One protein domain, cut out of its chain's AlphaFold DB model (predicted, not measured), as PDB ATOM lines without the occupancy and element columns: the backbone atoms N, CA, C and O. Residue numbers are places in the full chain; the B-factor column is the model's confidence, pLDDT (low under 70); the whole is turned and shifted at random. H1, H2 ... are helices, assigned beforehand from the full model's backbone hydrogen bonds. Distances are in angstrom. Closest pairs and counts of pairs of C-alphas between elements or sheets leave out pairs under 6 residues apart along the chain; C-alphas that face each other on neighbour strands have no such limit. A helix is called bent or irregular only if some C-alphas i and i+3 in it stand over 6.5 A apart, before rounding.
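This is residues 2 to 125 of the 125 residues of an uncharacterized protein of Aquicella siphonis (UniProt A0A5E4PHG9). Long helix H6 runs beside a small body in which H1 crosses H3 and H5; residues 112 to 125 stick out. Printed are 124 residues with helices H1 to H6 in order and no named strand: all helix. The whole is only just compact, close to loose: radius of gyration of the C-alphas 16.2 A, spans 57 by 28 by 26 A.

H6, residues 92 to 123, is 46.7 A from first to last C-alpha, ending at (-46.858, 49.999, 48.859). H5, residues 61 to 84, is irregular: C-alphas 62 and 65 are 8.2 A apart. H1, residues 2 to 24, begins at (-38.483, 25.465, 26.474). H2 is residues 29 to 36, H3 40 to 52, H4 56 to 59.

H6 and H5 are close but not clearly touching; their closest C-alphas, 99 and 81, are 7.8 A apart. With residues 8 to 16 alone H1 touches H5, closest C-alphas 16 and 75, 5.2 A. Every O i to N i+4 pair is within hydrogen-bond range in H1, H2, H3 and H6, 17 of 20 in H5.

The printed part has no cut and no long link; residues 122 to 125 have pLDDT under 70.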
ATOM      1  N   GLN A   2     -39.397  26.614  26.601       84.19
ATOM      2  CA  GLN A   2     -38.483  25.465  26.474       84.19
ATOM      3  C   GLN A   2     -37.092  25.803  25.903       84.19
ATOM      4  O   GLN A   2     -36.089  25.346  26.439       84.19
ATOM      5  N   ALA A   3     -37.010  26.688  24.903       86.75
ATOM      6  CA  ALA A   3     -35.726  27.165  24.376       86.75
ATOM      7  C   ALA A   3     -34.892  27.946  25.417       86.75
ATOM      8  O   ALA A   3     -33.673  27.820  25.455       86.75
ATOM      9  N   GLN A   4     -35.541  28.719  26.298       88.44
ATOM     10  CA  GLN A   4     -34.855  29.444  27.378       88.44
ATOM     11  C   GLN A   4     -34.329  28.478  28.443       88.44
ATOM     12  O   GLN A   4     -33.194  28.628  28.884       88.44
ATOM     13  N   LYS A   5     -35.116  27.456  28.807       92.12
ATOM     14  CA  LYS A   5     -34.672  26.386  29.716       92.12
ATOM     15  C   LYS A   5     -33.470  25.624  29.153       92.12
ATOM     16  O   LYS A   5     -32.520  25.376  29.885       92.12
ATOM     17  N   GLN A   6     -33.472  25.315  27.856       92.31
ATOM     18  CA  GLN A   6     -32.339  24.662  27.192       92.31
ATOM     19  C   GLN A   6     -31.080  25.532  27.201       92.31
ATOM     20  O   GLN A   6     -30.017  25.047  27.573       92.31
ATOM     21  N   ALA A   7     -31.192  26.816  26.846       92.75
ATOM     22  CA  ALA A   7     -30.060  27.742  26.917       92.75
ATOM     23  C   ALA A   7     -29.505  27.833  28.348       92.75
ATOM     24  O   ALA A   7     -28.303  27.693  28.561       92.75
ATOM     25  N   PHE A   8     -30.393  27.951  29.337       94.69
ATOM     26  CA  PHE A   8     -30.026  27.971  30.748       94.69
ATOM     27  C   PHE A   8     -29.302  26.690  31.180       94.69
ATOM     28  O   PHE A   8     -28.266  26.759  31.837       94.69
ATOM     29  N   ALA A   9     -29.816  25.517  30.803       96.06
ATOM     30  CA  ALA A   9     -29.196  24.235  31.120       96.06
ATOM     31  C   ALA A   9     -27.795  24.115  30.502       96.06
ATOM     32  O   ALA A   9     -26.861  23.725  31.201       96.06
ATOM     33  N   SER A  10     -27.625  24.523  29.242       96.31
ATOM     34  CA  SER A  10     -26.320  24.550  28.569       96.31
ATOM     35  C   SER A  10     -25.313  25.446  29.293       96.31
ATOM     36  O   SER A  10     -24.148  25.084  29.452       96.31
ATOM     37  N   GLU A  11     -25.750  26.604  29.782       96.50
ATOM     38  CA  GLU A  11     -24.888  27.486  30.566       96.50
ATOM     39  C   GLU A  11     -24.516  26.884  31.925       96.50
ATOM     40  O   GLU A  11     -23.352  26.944  32.322       96.50
ATOM     41  N   VAL A  12     -25.459  26.233  32.614       97.00
ATOM     42  CA  VAL A  12     -25.172  25.510  33.862       97.00
ATOM     43  C   VAL A  12     -24.172  24.379  33.626       97.00
ATOM     44  O   VAL A  12     -23.233  24.236  34.405       97.00
ATOM     45  N   VAL A  13     -24.310  23.619  32.537       96.31
ATOM     46  CA  VAL A  13     -23.337  22.589  32.134       96.31
ATOM     47  C   VAL A  13     -21.944  23.196  31.970       96.31
ATOM     48  O   VAL A  13     -20.974  22.649  32.495       96.31
ATOM     49  N   ASN A  14     -21.826  24.342  31.298       95.56
ATOM     50  CA  ASN A  14     -20.537  25.015  31.119       95.56
ATOM     51  C   ASN A  14     -19.926  25.453  32.456       95.56
ATOM     52  O   ASN A  14     -18.756  25.168  32.709       95.56
ATOM     53  N   ILE A  15     -20.726  26.045  33.350       96.06
ATOM     54  CA  ILE A  15     -20.274  26.431  34.694       96.06
ATOM     55  C   ILE A  15     -19.796  25.204  35.474       96.06
ATOM     56  O   ILE A  15     -18.722  25.241  36.071       96.06
ATOM     57  N   VAL A  16     -20.551  24.102  35.444       94.81
ATOM     58  CA  VAL A  16     -20.150  22.846  36.091       94.81
ATOM     59  C   VAL A  16     -18.818  22.363  35.532       94.81
ATOM     60  O   VAL A  16     -17.930  22.037  36.310       94.81
ATOM     61  N   ARG A  17     -18.637  22.352  34.206       92.62
ATOM     62  CA  ARG A  17     -17.377  21.933  33.570       92.62
ATOM     63  C   ARG A  17     -16.200  22.798  34.005       92.62
ATOM     64  O   ARG A  17     -15.129  22.257  34.272       92.62
ATOM     65  N   ASP A  18     -16.386  24.106  34.101       92.81
ATOM     66  CA  ASP A  18     -15.317  25.012  34.517       92.81
ATOM     67  C   ASP A  18     -14.990  24.860  36.004       92.81
ATOM     68  O   ASP A  18     -13.821  24.710  36.359       92.81
ATOM     69  N   MET A  19     -16.002  24.745  36.868       92.06
ATOM     70  CA  MET A  19     -15.803  24.401  38.281       92.06
ATOM     71  C   MET A  19     -15.078  23.062  38.440       92.06
ATOM     72  O   MET A  19     -14.179  22.924  39.264       92.06
ATOM     73  N   CYS A  20     -15.438  22.083  37.618       90.56
ATOM     74  CA  CYS A  20     -14.818  20.770  37.557       90.56
ATOM     75  C   CYS A  20     -13.319  20.841  37.219       90.56
ATOM     76  O   CYS A  20     -12.499  20.223  37.904       90.56
ATOM     77  N   LYS A  21     -12.945  21.635  36.210       90.88
ATOM     78  CA  LYS A  21     -11.536  21.893  35.870       90.88
ATOM     79  C   LYS A  21     -10.797  22.552  37.033       90.88
ATOM     80  O   LYS A  21      -9.697  22.130  37.365       90.88
ATOM     81  N   THR A  22     -11.393  23.560  37.667       89.56
ATOM     82  CA  THR A  22     -10.731  24.331  38.729       89.56
ATOM     83  C   THR A  22     -10.586  23.548  40.034       89.56
ATOM     84  O   THR A  22      -9.528  23.579  40.650       89.56
ATOM     85  N   VAL A  23     -11.640  22.857  40.472       87.69
ATOM     86  CA  VAL A  23     -11.706  22.235  41.805       87.69
ATOM     87  C   VAL A  23     -11.164  20.809  41.797       87.69
ATOM     88  O   VAL A  23     -10.490  20.403  42.740       87.69
ATOM     89  N   PHE A  24     -11.432  20.047  40.736       87.12
ATOM     90  CA  PHE A  24     -11.076  18.626  40.651       87.12
ATOM     91  C   PHE A  24      -9.959  18.344  39.637       87.12
ATOM     92  O   PHE A  24      -9.602  17.183  39.439       87.12
ATOM     93  N   ASN A  25      -9.401  19.385  39.002       87.88
ATOM     94  CA  ASN A  25      -8.372  19.280  37.964       87.88
ATOM     95  C   ASN A  25      -8.767  18.331  36.813       87.88
ATOM     96  O   ASN A  25      -7.960  17.542  36.322       87.88
ATOM     97  N   LEU A  26     -10.040  18.384  36.407       86.88
ATOM     98  CA  LEU A  26     -10.589  17.589  35.307       86.88
ATOM     99  C   LEU A  26     -10.043  18.097  33.966       86.88
ATOM    100  O   LEU A  26     -10.331  19.224  33.574       86.88
ATOM    101  N   GLN A  27      -9.277  17.267  33.253       82.88
ATOM    102  CA  GLN A  27      -8.650  17.643  31.976       82.88
ATOM    103  C   GLN A  27      -9.422  17.099  30.766       82.88
ATOM    104  O   GLN A  27      -9.350  17.658  29.673       82.88
ATOM    105  N   ASN A  28     -10.166  16.003  30.939       81.00
ATOM    106  CA  ASN A  28     -10.906  15.339  29.867       81.00
ATOM    107  C   ASN A  28     -12.158  14.610  30.400       81.00
ATOM    108  O   ASN A  28     -12.339  14.440  31.604       81.00
ATOM    109  N   GLU A  29     -13.018  14.146  29.489       78.50
ATOM    110  CA  GLU A  29     -14.263  13.432  29.823       78.50
ATOM    111  C   GLU A  29     -14.042  12.134  30.613       78.50
ATOM    112  O   GLU A  29     -14.887  11.753  31.422       78.50
ATOM    113  N   ARG A  30     -12.899  11.456  30.432       82.81
ATOM    114  CA  ARG A  30     -12.610  10.221  31.178       82.81
ATOM    115  C   ARG A  30     -12.429  10.504  32.662       82.81
ATOM    116  O   ARG A  30     -12.775   9.660  33.488       82.81
ATOM    117  N   ASP A  31     -11.926  11.684  33.012       85.00
ATOM    118  CA  ASP A  31     -11.814  12.072  34.409       85.00
ATOM    119  C   ASP A  31     -13.197  12.316  35.043       85.00
ATOM    120  O   ASP A  31     -13.377  12.018  36.224       85.00
ATOM    121  N   LEU A  32     -14.199  12.759  34.268       84.75
ATOM    122  CA  LEU A  32     -15.581  12.913  34.744       84.75
ATOM    123  C   LEU A  32     -16.159  11.553  35.161       84.75
ATOM    124  O   LEU A  32     -16.641  11.395  36.284       84.75
ATOM    125  N   ALA A  33     -16.012  10.550  34.293       87.12
ATOM    126  CA  ALA A  33     -16.433   9.183  34.582       87.12
ATOM    127  C   ALA A  33     -15.680   8.600  35.786       87.12
ATOM    128  O   ALA A  33     -16.278   7.938  36.630       87.12
ATOM    129  N   ARG A  34     -14.383   8.891  35.913       84.56
ATOM    130  CA  ARG A  34     -13.554   8.400  37.019       84.56
ATOM    131  C   ARG A  34     -13.920   9.015  38.374       84.56
ATOM    132  O   ARG A  34     -13.948   8.298  39.368       84.56
ATOM    133  N   ILE A  35     -14.164  10.323  38.434       83.88
ATOM    134  CA  ILE A  35     -14.408  11.049  39.695       83.88
ATOM    135  C   ILE A  35     -15.880  10.946  40.112       83.88
ATOM    136  O   ILE A  35     -16.208  10.654  41.270       83.88
ATOM    137  N   PHE A  36     -16.782  11.164  39.160       84.19
ATOM    138  CA  PHE A  36     -18.212  11.281  39.417       84.19
ATOM    139  C   PHE A  36     -19.008  10.033  39.043       84.19
ATOM    140  O   PHE A  36     -20.164   9.924  39.443       84.19
ATOM    141  N   GLY A  37     -18.411   9.078  38.328       87.00
ATOM    142  CA  GLY A  37     -19.105   7.863  37.900       87.00
ATOM    143  C   GLY A  37     -20.106   8.092  36.768       87.00
ATOM    144  O   GLY A  37     -20.978   7.252  36.582       87.00
ATOM    145  N   ILE A  38     -20.010   9.215  36.047       90.81
ATOM    146  CA  ILE A  38     -20.959   9.612  34.995       90.81
ATOM    147  C   ILE A  38     -20.274  10.036  33.700       90.81
ATOM    148  O   ILE A  38     -19.156  10.552  33.707       90.81
ATOM    149  N   THR A  39     -20.986   9.875  32.590       92.62
ATOM    150  CA  THR A  39     -20.622  10.458  31.295       92.62
ATOM    151  C   THR A  39     -21.078  11.916  31.196       92.62
ATOM    152  O   THR A  39     -21.899  12.392  31.984       92.62
ATOM    153  N   GLN A  40     -20.562  12.634  30.196       91.44
ATOM    154  CA  GLN A  40     -21.021  13.991  29.908       91.44
ATOM    155  C   GLN A  40     -22.520  14.023  29.563       91.44
ATOM    156  O   GLN A  40     -23.246  14.856  30.095       91.44
ATOM    157  N   GLU A  41     -23.000  13.081  28.753       92.69
ATOM    158  CA  GLU A  41     -24.422  12.981  28.392       92.69
ATOM    159  C   GLU A  41     -25.315  12.770  29.624       92.69
ATOM    160  O   GLU A  41     -26.388  13.360  29.740       92.69
ATOM    161  N   GLN A  42     -24.862  11.962  30.588       93.31
ATOM    162  CA  GLN A  42     -25.583  11.744  31.844       93.31
ATOM    163  C   GLN A  42     -25.621  13.011  32.701       93.31
ATOM    164  O   GLN A  42     -26.676  13.348  33.235       93.31
ATOM    165  N   MET A  43     -24.504  13.739  32.795       94.12
ATOM    166  CA  MET A  43     -24.458  15.045  33.462       94.12
ATOM    167  C   MET A  43     -25.459  16.023  32.839       94.12
ATOM    168  O   MET A  43     -26.252  16.632  33.557       94.12
ATOM    169  N   GLU A  44     -25.447  16.156  31.513       95.38
ATOM    170  CA  GLU A  44     -26.355  17.037  30.776       95.38
ATOM    171  C   GLU A  44     -27.822  16.649  31.007       95.38
ATOM    172  O   GLU A  44     -28.653  17.515  31.281       95.38
ATOM    173  N   ALA A  45     -28.136  15.350  31.004       94.75
ATOM    174  CA  ALA A  45     -29.478  14.852  31.287       94.75
ATOM    175  C   ALA A  45     -29.937  15.154  32.726       94.75
ATOM    176  O   ALA A  45     -31.090  15.533  32.944       94.75
ATOM    177  N   VAL A  46     -29.055  15.008  33.721       95.19
ATOM    178  CA  VAL A  46     -29.373  15.324  35.126       95.19
ATOM    179  C   VAL A  46     -29.601  16.817  35.306       95.19
ATOM    180  O   VAL A  46     -30.608  17.209  35.894       95.19
ATOM    181  N   ILE A  47     -28.712  17.649  34.760       96.69
ATOM    182  CA  ILE A  47     -28.861  19.106  34.805       96.69
ATOM    183  C   ILE A  47     -30.161  19.515  34.110       96.69
ATOM    184  O   ILE A  47     -30.940  20.261  34.697       96.69
ATOM    185  N   GLY A  48     -30.463  18.961  32.934       96.50
ATOM    186  CA  GLY A  48     -31.730  19.190  32.238       96.50
ATOM    187  C   GLY A  48     -32.944  18.905  33.125       96.50
ATOM    188  O   GLY A  48     -33.809  19.763  33.275       96.50
ATOM    189  N   ARG A  49     -32.962  17.759  33.821       95.62
ATOM    190  CA  ARG A  49     -34.041  17.408  34.763       95.62
ATOM    191  C   ARG A  49     -34.165  18.384  35.932       95.62
ATOM    192  O   ARG A  49     -35.282  18.666  36.360       95.62
ATOM    193  N   ILE A  50     -33.044  18.880  36.459       95.94
ATOM    194  CA  ILE A  50     -33.045  19.901  37.516       95.94
ATOM    195  C   ILE A  50     -33.682  21.189  36.983       95.94
ATOM    196  O   ILE A  50     -34.588  21.718  37.620       95.94
ATOM    197  N   ILE A  51     -33.252  21.669  35.810       95.38
ATOM    198  CA  ILE A  51     -33.738  22.924  35.213       95.38
ATOM    199  C   ILE A  51     -35.209  22.830  34.800       95.38
ATOM    200  O   ILE A  51     -35.972  23.775  35.011       95.38
ATOM    201  N   ASP A  52     -35.640  21.692  34.266       94.38
ATOM    202  CA  ASP A  52     -37.034  21.478  33.887       94.38
ATOM    203  C   ASP A  52     -37.975  21.568  35.087       94.38
ATOM    204  O   ASP A  52     -39.073  22.115  34.954       94.38
ATOM    205  N   ALA A  53     -37.516  21.122  36.258       93.81
ATOM    206  CA  ALA A  53     -38.257  21.182  37.509       93.81
ATOM    207  C   ALA A  53     -38.261  22.568  38.177       93.81
ATOM    208  O   ALA A  53     -38.932  22.736  39.197       93.81
ATOM    209  N   LEU A  54     -37.527  23.558  37.659       92.06
ATOM    210  CA  LEU A  54     -37.538  24.919  38.201       92.06
ATOM    211  C   LEU A  54     -38.819  25.679  37.811       92.06
ATOM    212  O   LEU A  54     -39.382  25.437  36.734       92.06
ATOM    213  N   PRO A  55     -39.275  26.625  38.659       89.69
ATOM    214  CA  PRO A  55     -40.461  27.428  38.376       89.69
ATOM    215  C   PRO A  55     -40.278  28.257  37.101       89.69
ATOM    216  O   PRO A  55     -39.222  28.851  36.887       89.69
ATOM    217  N   GLU A  56     -41.319  28.337  36.270       88.81
ATOM    218  CA  GLU A  56     -41.254  29.061  34.991       88.81
ATOM    219  C   GLU A  56     -40.966  30.557  35.162       88.81
ATOM    220  O   GLU A  56     -40.263  31.149  34.345       88.81
ATOM    221  N   ASP A  57     -41.422  31.146  36.271       86.75
ATOM    222  CA  ASP A  57     -41.185  32.551  36.614       86.75
ATOM    223  C   ASP A  57     -39.697  32.909  36.720       86.75
ATOM    224  O   ASP A  57     -39.339  34.072  36.532       86.75
ATOM    225  N   LEU A  58     -38.814  31.936  36.986       87.12
ATOM    226  CA  LEU A  58     -37.361  32.143  36.982       87.12
ATOM    227  C   LEU A  58     -36.858  32.618  35.611       87.12
ATOM    228  O   LEU A  58     -35.892  33.370  35.537       87.12
ATOM    229  N   PHE A  59     -37.515  32.193  34.533       88.25
ATOM    230  CA  PHE A  59     -37.110  32.475  33.155       88.25
ATOM    231  C   PHE A  59     -37.803  33.719  32.579       88.25
ATOM    232  O   PHE A  59     -37.639  34.037  31.399       88.25
ATOM    233  N   ASN A  60     -38.574  34.441  33.398       85.88
ATOM    234  CA  ASN A  60     -39.142  35.724  33.012       85.88
ATOM    235  C   ASN A  60     -38.017  36.772  32.863       85.88
ATOM    236  O   ASN A  60     -37.195  36.901  33.776       85.88
ATOM    237  N   PRO A  61     -37.984  37.567  31.775       82.19
ATOM    238  CA  PRO A  61     -37.008  38.646  31.606       82.19
ATOM    239  C   PRO A  61     -36.908  39.614  32.793       82.19
ATOM    240  O   PRO A  61     -35.818  40.095  33.095       82.19
ATOM    241  N   SER A  62     -38.001  39.861  33.526       82.56
ATOM    242  CA  SER A  62     -37.976  40.712  34.727       82.56
ATOM    243  C   SER A  62     -37.106  40.159  35.861       82.56
ATOM    244  O   SER A  62     -36.773  40.890  36.792       82.56
ATOM    245  N   HIS A  63     -36.747  38.875  35.808       83.44
ATOM    246  CA  HIS A  63     -35.956  38.172  36.814       83.44
ATOM    247  C   HIS A  63     -34.565  37.777  36.312       83.44
ATOM    248  O   HIS A  63     -33.900  36.974  36.962       83.44
ATOM    249  N   GLN A  64     -34.088  38.356  35.204       84.56
ATOM    250  CA  GLN A  64     -32.826  37.964  34.570       84.56
ATOM    251  C   GLN A  64     -31.637  37.939  35.545       84.56
ATOM    252  O   GLN A  64     -30.895  36.966  35.569       84.56
ATOM    253  N   GLN A  65     -31.491  38.942  36.418       85.25
ATOM    254  CA  GLN A  65     -30.416  38.951  37.421       85.25
ATOM    255  C   GLN A  65     -30.494  37.751  38.381       85.25
ATOM    256  O   GLN A  65     -29.479  37.144  38.711       85.25
ATOM    257  N   VAL A  66     -31.705  37.386  38.810       85.44
ATOM    258  CA  VAL A  66     -31.922  36.225  39.684       85.44
ATOM    259  C   VAL A  66     -31.654  34.929  38.926       85.44
ATOM    260  O   VAL A  66     -31.106  33.991  39.497       85.44
ATOM    261  N   ALA A  67     -32.002  34.880  37.639       87.69
ATOM    262  CA  ALA A  67     -31.690  33.756  36.770       87.69
ATOM    263  C   ALA A  67     -30.172  33.539  36.660       87.69
ATOM    264  O   ALA A  67     -29.723  32.411  36.841       87.69
ATOM    265  N   GLU A  68     -29.381  34.599  36.461       89.56
ATOM    266  CA  GLU A  68     -27.911  34.512  36.437       89.56
ATOM    267  C   GLU A  68     -27.336  33.953  37.746       89.56
ATOM    268  O   GLU A  68     -26.554  33.003  37.729       89.56
ATOM    269  N   GLU A  69     -27.774  34.478  38.896       90.00
ATOM    270  CA  GLU A  69     -27.373  33.966  40.215       90.00
ATOM    271  C   GLU A  69     -27.730  32.479  40.370       90.00
ATOM    272  O   GLU A  69     -26.951  31.681  40.905       90.00
ATOM    273  N   MET A  70     -28.901  32.087  39.865       91.31
ATOM    274  CA  MET A  70     -29.405  30.729  39.995       91.31
ATOM    275  C   MET A  70     -28.586  29.711  39.200       91.31
ATOM    276  O   MET A  70     -28.498  28.561  39.625       91.31
ATOM    277  N   LYS A  71     -27.926  30.106  38.102       94.50
ATOM    278  CA  LYS A  71     -27.062  29.194  37.330       94.50
ATOM    279  C   LYS A  71     -25.938  28.628  38.198       94.50
ATOM    280  O   LYS A  71     -25.719  27.416  38.223       94.50
ATOM    281  N   TYR A  72     -25.281  29.488  38.975       93.75
ATOM    282  CA  TYR A  72     -24.209  29.087  39.890       93.75
ATOM    283  C   TYR A  72     -24.716  28.247  41.062       93.75
ATOM    284  O   TYR A  72     -24.021  27.332  41.507       93.75
ATOM    285  N   VAL A  73     -25.925  28.530  41.557       93.75
ATOM    286  CA  VAL A  73     -26.568  27.701  42.585       93.75
ATOM    287  C   VAL A  73     -26.833  26.302  42.032       93.75
ATOM    288  O   VAL A  73     -26.370  25.333  42.624       93.75
ATOM    289  N   CYS A  74     -27.483  26.184  40.871       95.31
ATOM    290  CA  CYS A  74     -27.738  24.900  40.217       95.31
ATOM    291  C   CYS A  74     -26.447  24.107  39.985       95.31
ATOM    292  O   CYS A  74     -26.392  22.926  40.319       95.31
ATOM    293  N   ALA A  75     -25.398  24.757  39.471       95.88
ATOM    294  CA  ALA A  75     -24.111  24.115  39.225       95.88
ATOM    295  C   ALA A  75     -23.486  23.557  40.512       95.88
ATOM    296  O   ALA A  75     -23.064  22.403  40.558       95.88
ATOM    297  N   ARG A  76     -23.463  24.354  41.585       94.25
ATOM    298  CA  ARG A  76     -22.927  23.926  42.882       94.25
ATOM    299  C   ARG A  76     -23.719  22.781  43.500       94.25
ATOM    300  O   ARG A  76     -23.116  21.815  43.950       94.25
ATOM    301  N   GLU A  77     -25.043  22.902  43.547       94.69
ATOM    302  CA  GLU A  77     -25.901  21.883  44.157       94.69
ATOM    303  C   GLU A  77     -25.831  20.567  43.376       94.69
ATOM    304  O   GLU A  77     -25.761  19.499  43.978       94.69
ATOM    305  N   TYR A  78     -25.735  20.637  42.044       94.94
ATOM    306  CA  TYR A  78     -25.441  19.473  41.215       94.94
ATOM    307  C   TYR A  78     -24.107  18.813  41.599       94.94
ATOM    308  O   TYR A  78     -24.066  17.602  41.805       94.94
ATOM    309  N   ILE A  79     -23.021  19.586  41.731       93.06
ATOM    310  CA  ILE A  79     -21.712  19.040  42.125       93.06
ATOM    311  C   ILE A  79     -21.798  18.389  43.508       93.06
ATOM    312  O   ILE A  79     -21.291  17.283  43.683       93.06
ATOM    313  N   PHE A  80     -22.452  19.028  44.482       92.81
ATOM    314  CA  PHE A  80     -22.621  18.450  45.817       92.81
ATOM    315  C   PHE A  80     -23.373  17.124  45.781       92.81
ATOM    316  O   PHE A  80     -22.894  16.147  46.357       92.81
ATOM    317  N   PHE A  81     -24.494  17.077  45.060       93.94
ATOM    318  CA  PHE A  81     -25.247  15.847  44.848       93.94
ATOM    319  C   PHE A  81     -24.368  14.765  44.205       93.94
ATOM    320  O   PHE A  81     -24.272  13.657  44.720       93.94
ATOM    321  N   GLN A  82     -23.644  15.096  43.135       92.31
ATOM    322  CA  GLN A  82     -22.873  14.120  42.363       92.31
ATOM    323  C   GLN A  82     -21.592  13.627  43.066       92.31
ATOM    324  O   GLN A  82     -21.085  12.537  42.781       92.31
ATOM    325  N   VAL A  83     -21.030  14.408  43.991       90.12
ATOM    326  CA  VAL A  83     -19.927  13.941  44.849       90.12
ATOM    327  C   VAL A  83     -20.412  12.847  45.804       90.12
ATOM    328  O   VAL A  83     -19.659  11.906  46.067       90.12
ATOM    329  N   GLN A  84     -21.648  12.964  46.296       90.06
ATOM    330  CA  GLN A  84     -22.254  12.056  47.273       90.06
ATOM    331  C   GLN A  84     -22.862  10.819  46.607       90.06
ATOM    332  O   GLN A  84     -22.636   9.701  47.065       90.06
ATOM    333  N   GLU A  85     -23.569  11.019  45.498       90.31
ATOM    334  CA  GLU A  85     -24.353   9.990  44.829       90.31
ATOM    335  C   GLU A  85     -23.669   9.533  43.540       90.31
ATOM    336  O   GLU A  85     -23.407  10.317  42.623       90.31
ATOM    337  N   LYS A  86     -23.376   8.233  43.447       84.75
ATOM    338  CA  LYS A  86     -22.792   7.636  42.242       84.75
ATOM    339  C   LYS A  86     -23.898   7.123  41.334       84.75
ATOM    340  O   LYS A  86     -24.831   6.473  41.787       84.75
ATOM    341  N   TRP A  87     -23.768   7.369  40.036       85.81
ATOM    342  CA  TRP A  87     -24.788   7.005  39.046       85.81
ATOM    343  C   TRP A  87     -25.126   5.514  39.001       85.81
ATOM    344  O   TRP A  87     -26.243   5.136  38.660       85.81
ATOM    345  N   ASN A  88     -24.159   4.662  39.338       84.75
ATOM    346  CA  ASN A  88     -24.331   3.216  39.396       84.75
ATOM    347  C   ASN A  88     -24.980   2.717  40.701       84.75
ATOM    348  O   ASN A  88     -25.199   1.512  40.823       84.75
ATOM    349  N   ASP A  89     -25.281   3.593  41.664       89.06
ATOM    350  CA  ASP A  89     -26.026   3.220  42.867       89.06
ATOM    351  C   ASP A  89     -27.486   2.904  42.502       89.06
ATOM    352  O   ASP A  89     -28.148   3.650  41.774       89.06
ATOM    353  N   ALA A  90     -28.012   1.801  43.036       92.12
ATOM    354  CA  ALA A  90     -29.391   1.374  42.803       92.12
ATOM    355  C   ALA A  90     -30.428   2.425  43.245       92.12
ATOM    356  O   ALA A  90     -31.538   2.455  42.715       92.12
ATOM    357  N   ARG A  91     -30.074   3.293  44.201       94.19
ATOM    358  CA  ARG A  91     -30.941   4.347  44.743       94.19
ATOM    359  C   ARG A  91     -30.782   5.691  44.041       94.19
ATOM    360  O   ARG A  91     -31.605   6.576  44.271       94.19
ATOM    361  N   TYR A  92     -29.813   5.836  43.131       92.81
ATOM    362  CA  TYR A  92     -29.473   7.116  42.501       92.81
ATOM    363  C   TYR A  92     -30.693   7.838  41.911       92.81
ATOM    364  O   TYR A  92     -30.864   9.039  42.093       92.81
ATOM    365  N   GLN A  93     -31.584   7.113  41.226       93.31
ATOM    366  CA  GLN A  93     -32.769   7.722  40.609       93.31
ATOM    367  C   GLN A  93     -33.790   8.228  41.634       93.31
ATOM    368  O   GLN A  93     -34.427   9.264  41.406       93.31
ATOM    369  N   ASP A  94     -33.949   7.526  42.755       95.75
ATOM    370  CA  ASP A  94     -34.850   7.947  43.825       95.75
ATOM    371  C   ASP A  94     -34.262   9.117  44.608       95.75
ATOM    372  O   ASP A  94     -34.985  10.064  44.931       95.75
ATOM    373  N   ASP A  95     -32.956   9.104  44.856       95.75
ATOM    374  CA  ASP A  95     -32.271  10.185  45.555       95.75
ATOM    375  C   ASP A  95     -32.177  11.442  44.685       95.75
ATOM    376  O   ASP A  95     -32.460  12.536  45.173       95.75
ATOM    377  N   LEU A  96     -31.981  11.301  43.368       95.69
ATOM    378  CA  LEU A  96     -32.114  12.403  42.411       95.69
ATOM    379  C   LEU A  96     -33.530  12.995  42.423       95.69
ATOM    380  O   LEU A  96     -33.697  14.214  42.406       95.69
ATOM    381  N   ARG A  97     -34.575  12.157  42.474       96.06
ATOM    382  CA  ARG A  97     -35.966  12.638  42.542       96.06
ATOM    383  C   ARG A  97     -36.218  13.428  43.830       96.06
ATOM    384  O   ARG A  97     -36.832  14.494  43.772       96.06
ATOM    385  N   LYS A  98     -35.743  12.932  44.979       96.31
ATOM    386  CA  LYS A  98     -35.850  13.637  46.271       96.31
ATOM    387  C   LYS A  98     -35.070  14.946  46.253       96.31
ATOM    388  O   LYS A  98     -35.606  15.963  46.687       96.31
ATOM    389  N   PHE A  99     -33.848  14.924  45.727       96.56
ATOM    390  CA  PHE A  99     -33.006  16.102  45.574       96.56
ATOM    391  C   PHE A  99     -33.718  17.176  44.750       96.56
ATOM    392  O   PHE A  99     -33.919  18.277  45.254       96.56
ATOM    393  N   ILE A 100     -34.193  16.843  43.544       96.25
ATOM    394  CA  ILE A 100     -34.921  17.781  42.678       96.25
ATOM    395  C   ILE A 100     -36.147  18.345  43.406       96.25
ATOM    396  O   ILE A 100     -36.369  19.552  43.396       96.25
ATOM    397  N   HIS A 101     -36.920  17.496  44.087       95.56
ATOM    398  CA  HIS A 101     -38.092  17.946  44.836       95.56
ATOM    399  C   HIS A 101     -37.736  18.964  45.932       95.56
ATOM    400  O   HIS A 101     -38.369  20.019  46.032       95.56
ATOM    401  N   ILE A 102     -36.724  18.662  46.749       94.38
ATOM    402  CA  ILE A 102     -36.265  19.535  47.837       94.38
ATOM    403  C   ILE A 102     -35.699  20.839  47.269       94.38
ATOM    404  O   ILE A 102     -36.080  21.919  47.723       94.38
ATOM    405  N   PHE A 103     -34.852  20.738  46.246       94.31
ATOM    406  CA  PHE A 103     -34.217  21.872  45.593       94.31
ATOM    407  C   PHE A 103     -35.258  22.825  44.997       94.31
ATOM    408  O   PHE A 103     -35.300  23.997  45.372       94.31
ATOM    409  N   THR A 104     -36.173  22.322  44.164       93.25
ATOM    410  CA  THR A 104     -37.255  23.125  43.578       93.25
ATOM    411  C   THR A 104     -38.112  23.783  44.655       93.25
ATOM    412  O   THR A 104     -38.394  24.979  44.569       93.25
ATOM    413  N   ARG A 105     -38.506  23.042  45.701       93.50
ATOM    414  CA  ARG A 105     -39.290  23.594  46.817       93.50
ATOM    415  C   ARG A 105     -38.584  24.793  47.452       93.50
ATOM    416  O   ARG A 105     -39.233  25.798  47.752       93.50
ATOM    417  N   ASP A 106     -37.280  24.693  47.672       90.88
ATOM    418  CA  ASP A 106     -36.511  25.734  48.348       90.88
ATOM    419  C   ASP A 106     -36.263  26.947  47.439       90.88
ATOM    420  O   ASP A 106     -36.352  28.086  47.910       90.88
ATOM    421  N   ILE A 107     -36.089  26.736  46.129       88.56
ATOM    422  CA  ILE A 107     -36.083  27.822  45.137       88.56
ATOM    423  C   ILE A 107     -37.431  28.547  45.110       88.56
ATOM    424  O   ILE A 107     -37.460  29.773  45.227       88.56
ATOM    425  N   CYS A 108     -38.551  27.821  45.045       87.69
ATOM    426  CA  CYS A 108     -39.888  28.418  45.052       87.69
ATOM    427  C   CYS A 108     -40.138  29.258  46.313       87.69
ATOM    428  O   CYS A 108     -40.654  30.372  46.223       87.69
ATOM    429  N   LYS A 109     -39.727  28.770  47.491       86.62
ATOM    430  CA  LYS A 109     -39.833  29.530  48.748       86.62
ATOM    431  C   LYS A 109     -39.028  30.827  48.706       86.62
ATOM    432  O   LYS A 109     -39.539  31.869  49.115       86.62
ATOM    433  N   ARG A 110     -37.792  30.781  48.196       81.50
ATOM    434  CA  ARG A 110     -36.944  31.976  48.038       81.50
ATOM    435  C   ARG A 110     -37.556  32.978  47.062       81.50
ATOM    436  O   ARG A 110     -37.576  34.168  47.364       81.50
ATOM    437  N   PHE A 111     -38.101  32.501  45.944       79.12
ATOM    438  CA  PHE A 111     -38.800  33.344  44.973       79.12
ATOM    439  C   PHE A 111     -40.020  34.025  45.584       79.12
ATOM    440  O   PHE A 111     -40.125  35.248  45.544       79.12
ATOM    441  N   ALA A 112     -40.896  33.259  46.236       80.00
ATOM    442  CA  ALA A 112     -42.091  33.799  46.870       80.00
ATOM    443  C   ALA A 112     -41.760  34.843  47.952       80.00
ATOM    444  O   ALA A 112     -42.431  35.871  48.045       80.00
ATOM    445  N   ALA A 113     -40.714  34.613  48.754       80.25
ATOM    446  CA  ALA A 113     -40.259  35.574  49.759       80.25
ATOM    447  C   ALA A 113     -39.743  36.880  49.126       80.25
ATOM    448  O   ALA A 113     -40.086  37.965  49.594       80.25
ATOM    449  N   ARG A 114     -38.970  36.786  48.035       74.56
ATOM    450  CA  ARG A 114     -38.424  37.952  47.320       74.56
ATOM    451  C   ARG A 114     -39.527  38.774  46.651       74.56
ATOM    452  O   ARG A 114     -39.510  39.996  46.765       74.56
ATOM    453  N   SER A 115     -40.517  38.120  46.040       72.12
ATOM    454  CA  SER A 115     -41.675  38.800  45.443       72.12
ATOM    455  C   SER A 115     -42.507  39.545  46.488       72.12
ATOM    456  O   SER A 115     -42.883  40.692  46.261       72.12
ATOM    457  N   LYS A 116     -42.744  38.940  47.663       74.88
ATOM    458  CA  LYS A 116     -43.456  39.600  48.772       74.88
ATOM    459  C   LYS A 116     -42.717  40.837  49.285       74.88
ATOM    460  O   LYS A 116     -43.340  41.873  49.472       74.88
ATOM    461  N   PHE A 117     -41.399  40.742  49.457       74.12
ATOM    462  CA  PHE A 117     -40.573  41.875  49.883       74.12
ATOM    463  C   PHE A 117     -40.569  43.022  48.859       74.12
ATOM    464  O   PHE A 117     -40.629  44.193  49.216       74.12
ATOM    465  N   GLN A 118     -40.527  42.705  47.562       72.38
ATOM    466  CA  GLN A 118     -40.609  43.732  46.521       72.38
ATOM    467  C   GLN A 118     -41.992  44.389  46.441       72.38
ATOM    468  O   GLN A 118     -42.069  45.571  46.113       72.38
ATOM    469  N   ALA A 119     -43.066  43.648  46.730       72.81
ATOM    470  CA  ALA A 119     -44.416  44.198  46.794       72.81
ATOM    471  C   ALA A 119     -44.571  45.178  47.968       72.81
ATOM    472  O   ALA A 119     -45.024  46.297  47.750       72.81
ATOM    473  N   SER A 120     -44.093  44.825  49.169       75.62
ATOM    474  CA  SER A 120     -44.175  45.716  50.338       75.62
ATOM    475  C   SER A 120     -43.407  47.028  50.140       75.62
ATOM    476  O   SER A 120     -43.895  48.088  50.504       75.62
ATOM    477  N   LEU A 121     -42.249  46.994  49.469       71.56
ATOM    478  CA  LEU A 121     -41.482  48.206  49.137       71.56
ATOM    479  C   LEU A 121     -42.179  49.141  48.132       71.56
ATOM    480  O   LEU A 121     -41.779  50.299  47.997       71.56
ATOM    481  N   ARG A 122     -43.155  48.640  47.366       69.19
ATOM    482  CA  ARG A 122     -43.934  49.445  46.412       69.19
ATOM    483  C   ARG A 122     -45.175  50.066  47.046       69.19
ATOM    484  O   ARG A 122     -45.622  51.082  46.538       69.19
ATOM    485  N   GLU A 123     -45.705  49.474  48.112       65.62
ATOM    486  CA  GLU A 123     -46.858  49.999  48.859       65.62
ATOM    487  C   GLU A 123     -46.468  51.131  49.830       65.62
ATOM    488  O   GLU A 123     -47.318  51.919  50.228       65.62
ATOM    489  N   GLU A 124     -45.181  51.248  50.174       57.28
ATOM    490  CA  GLU A 124     -44.630  52.313  51.029       57.28
ATOM    491  C   GLU A 124     -44.195  53.586  50.262       57.28
ATOM    492  O   GLU A 124     -43.603  54.491  50.855       57.28
ATOM    493  N   LYS A 125     -44.463  53.672  48.951       48.16
ATOM    494  CA  LYS A 125     -44.196  54.851  48.104       48.16
ATOM    495  C   LYS A 125     -45.483  55.471  47.585       48.16
ATOM    496  O   LYS A 125     -45.504  56.718  47.499       48.16
TER     497      LYS A 125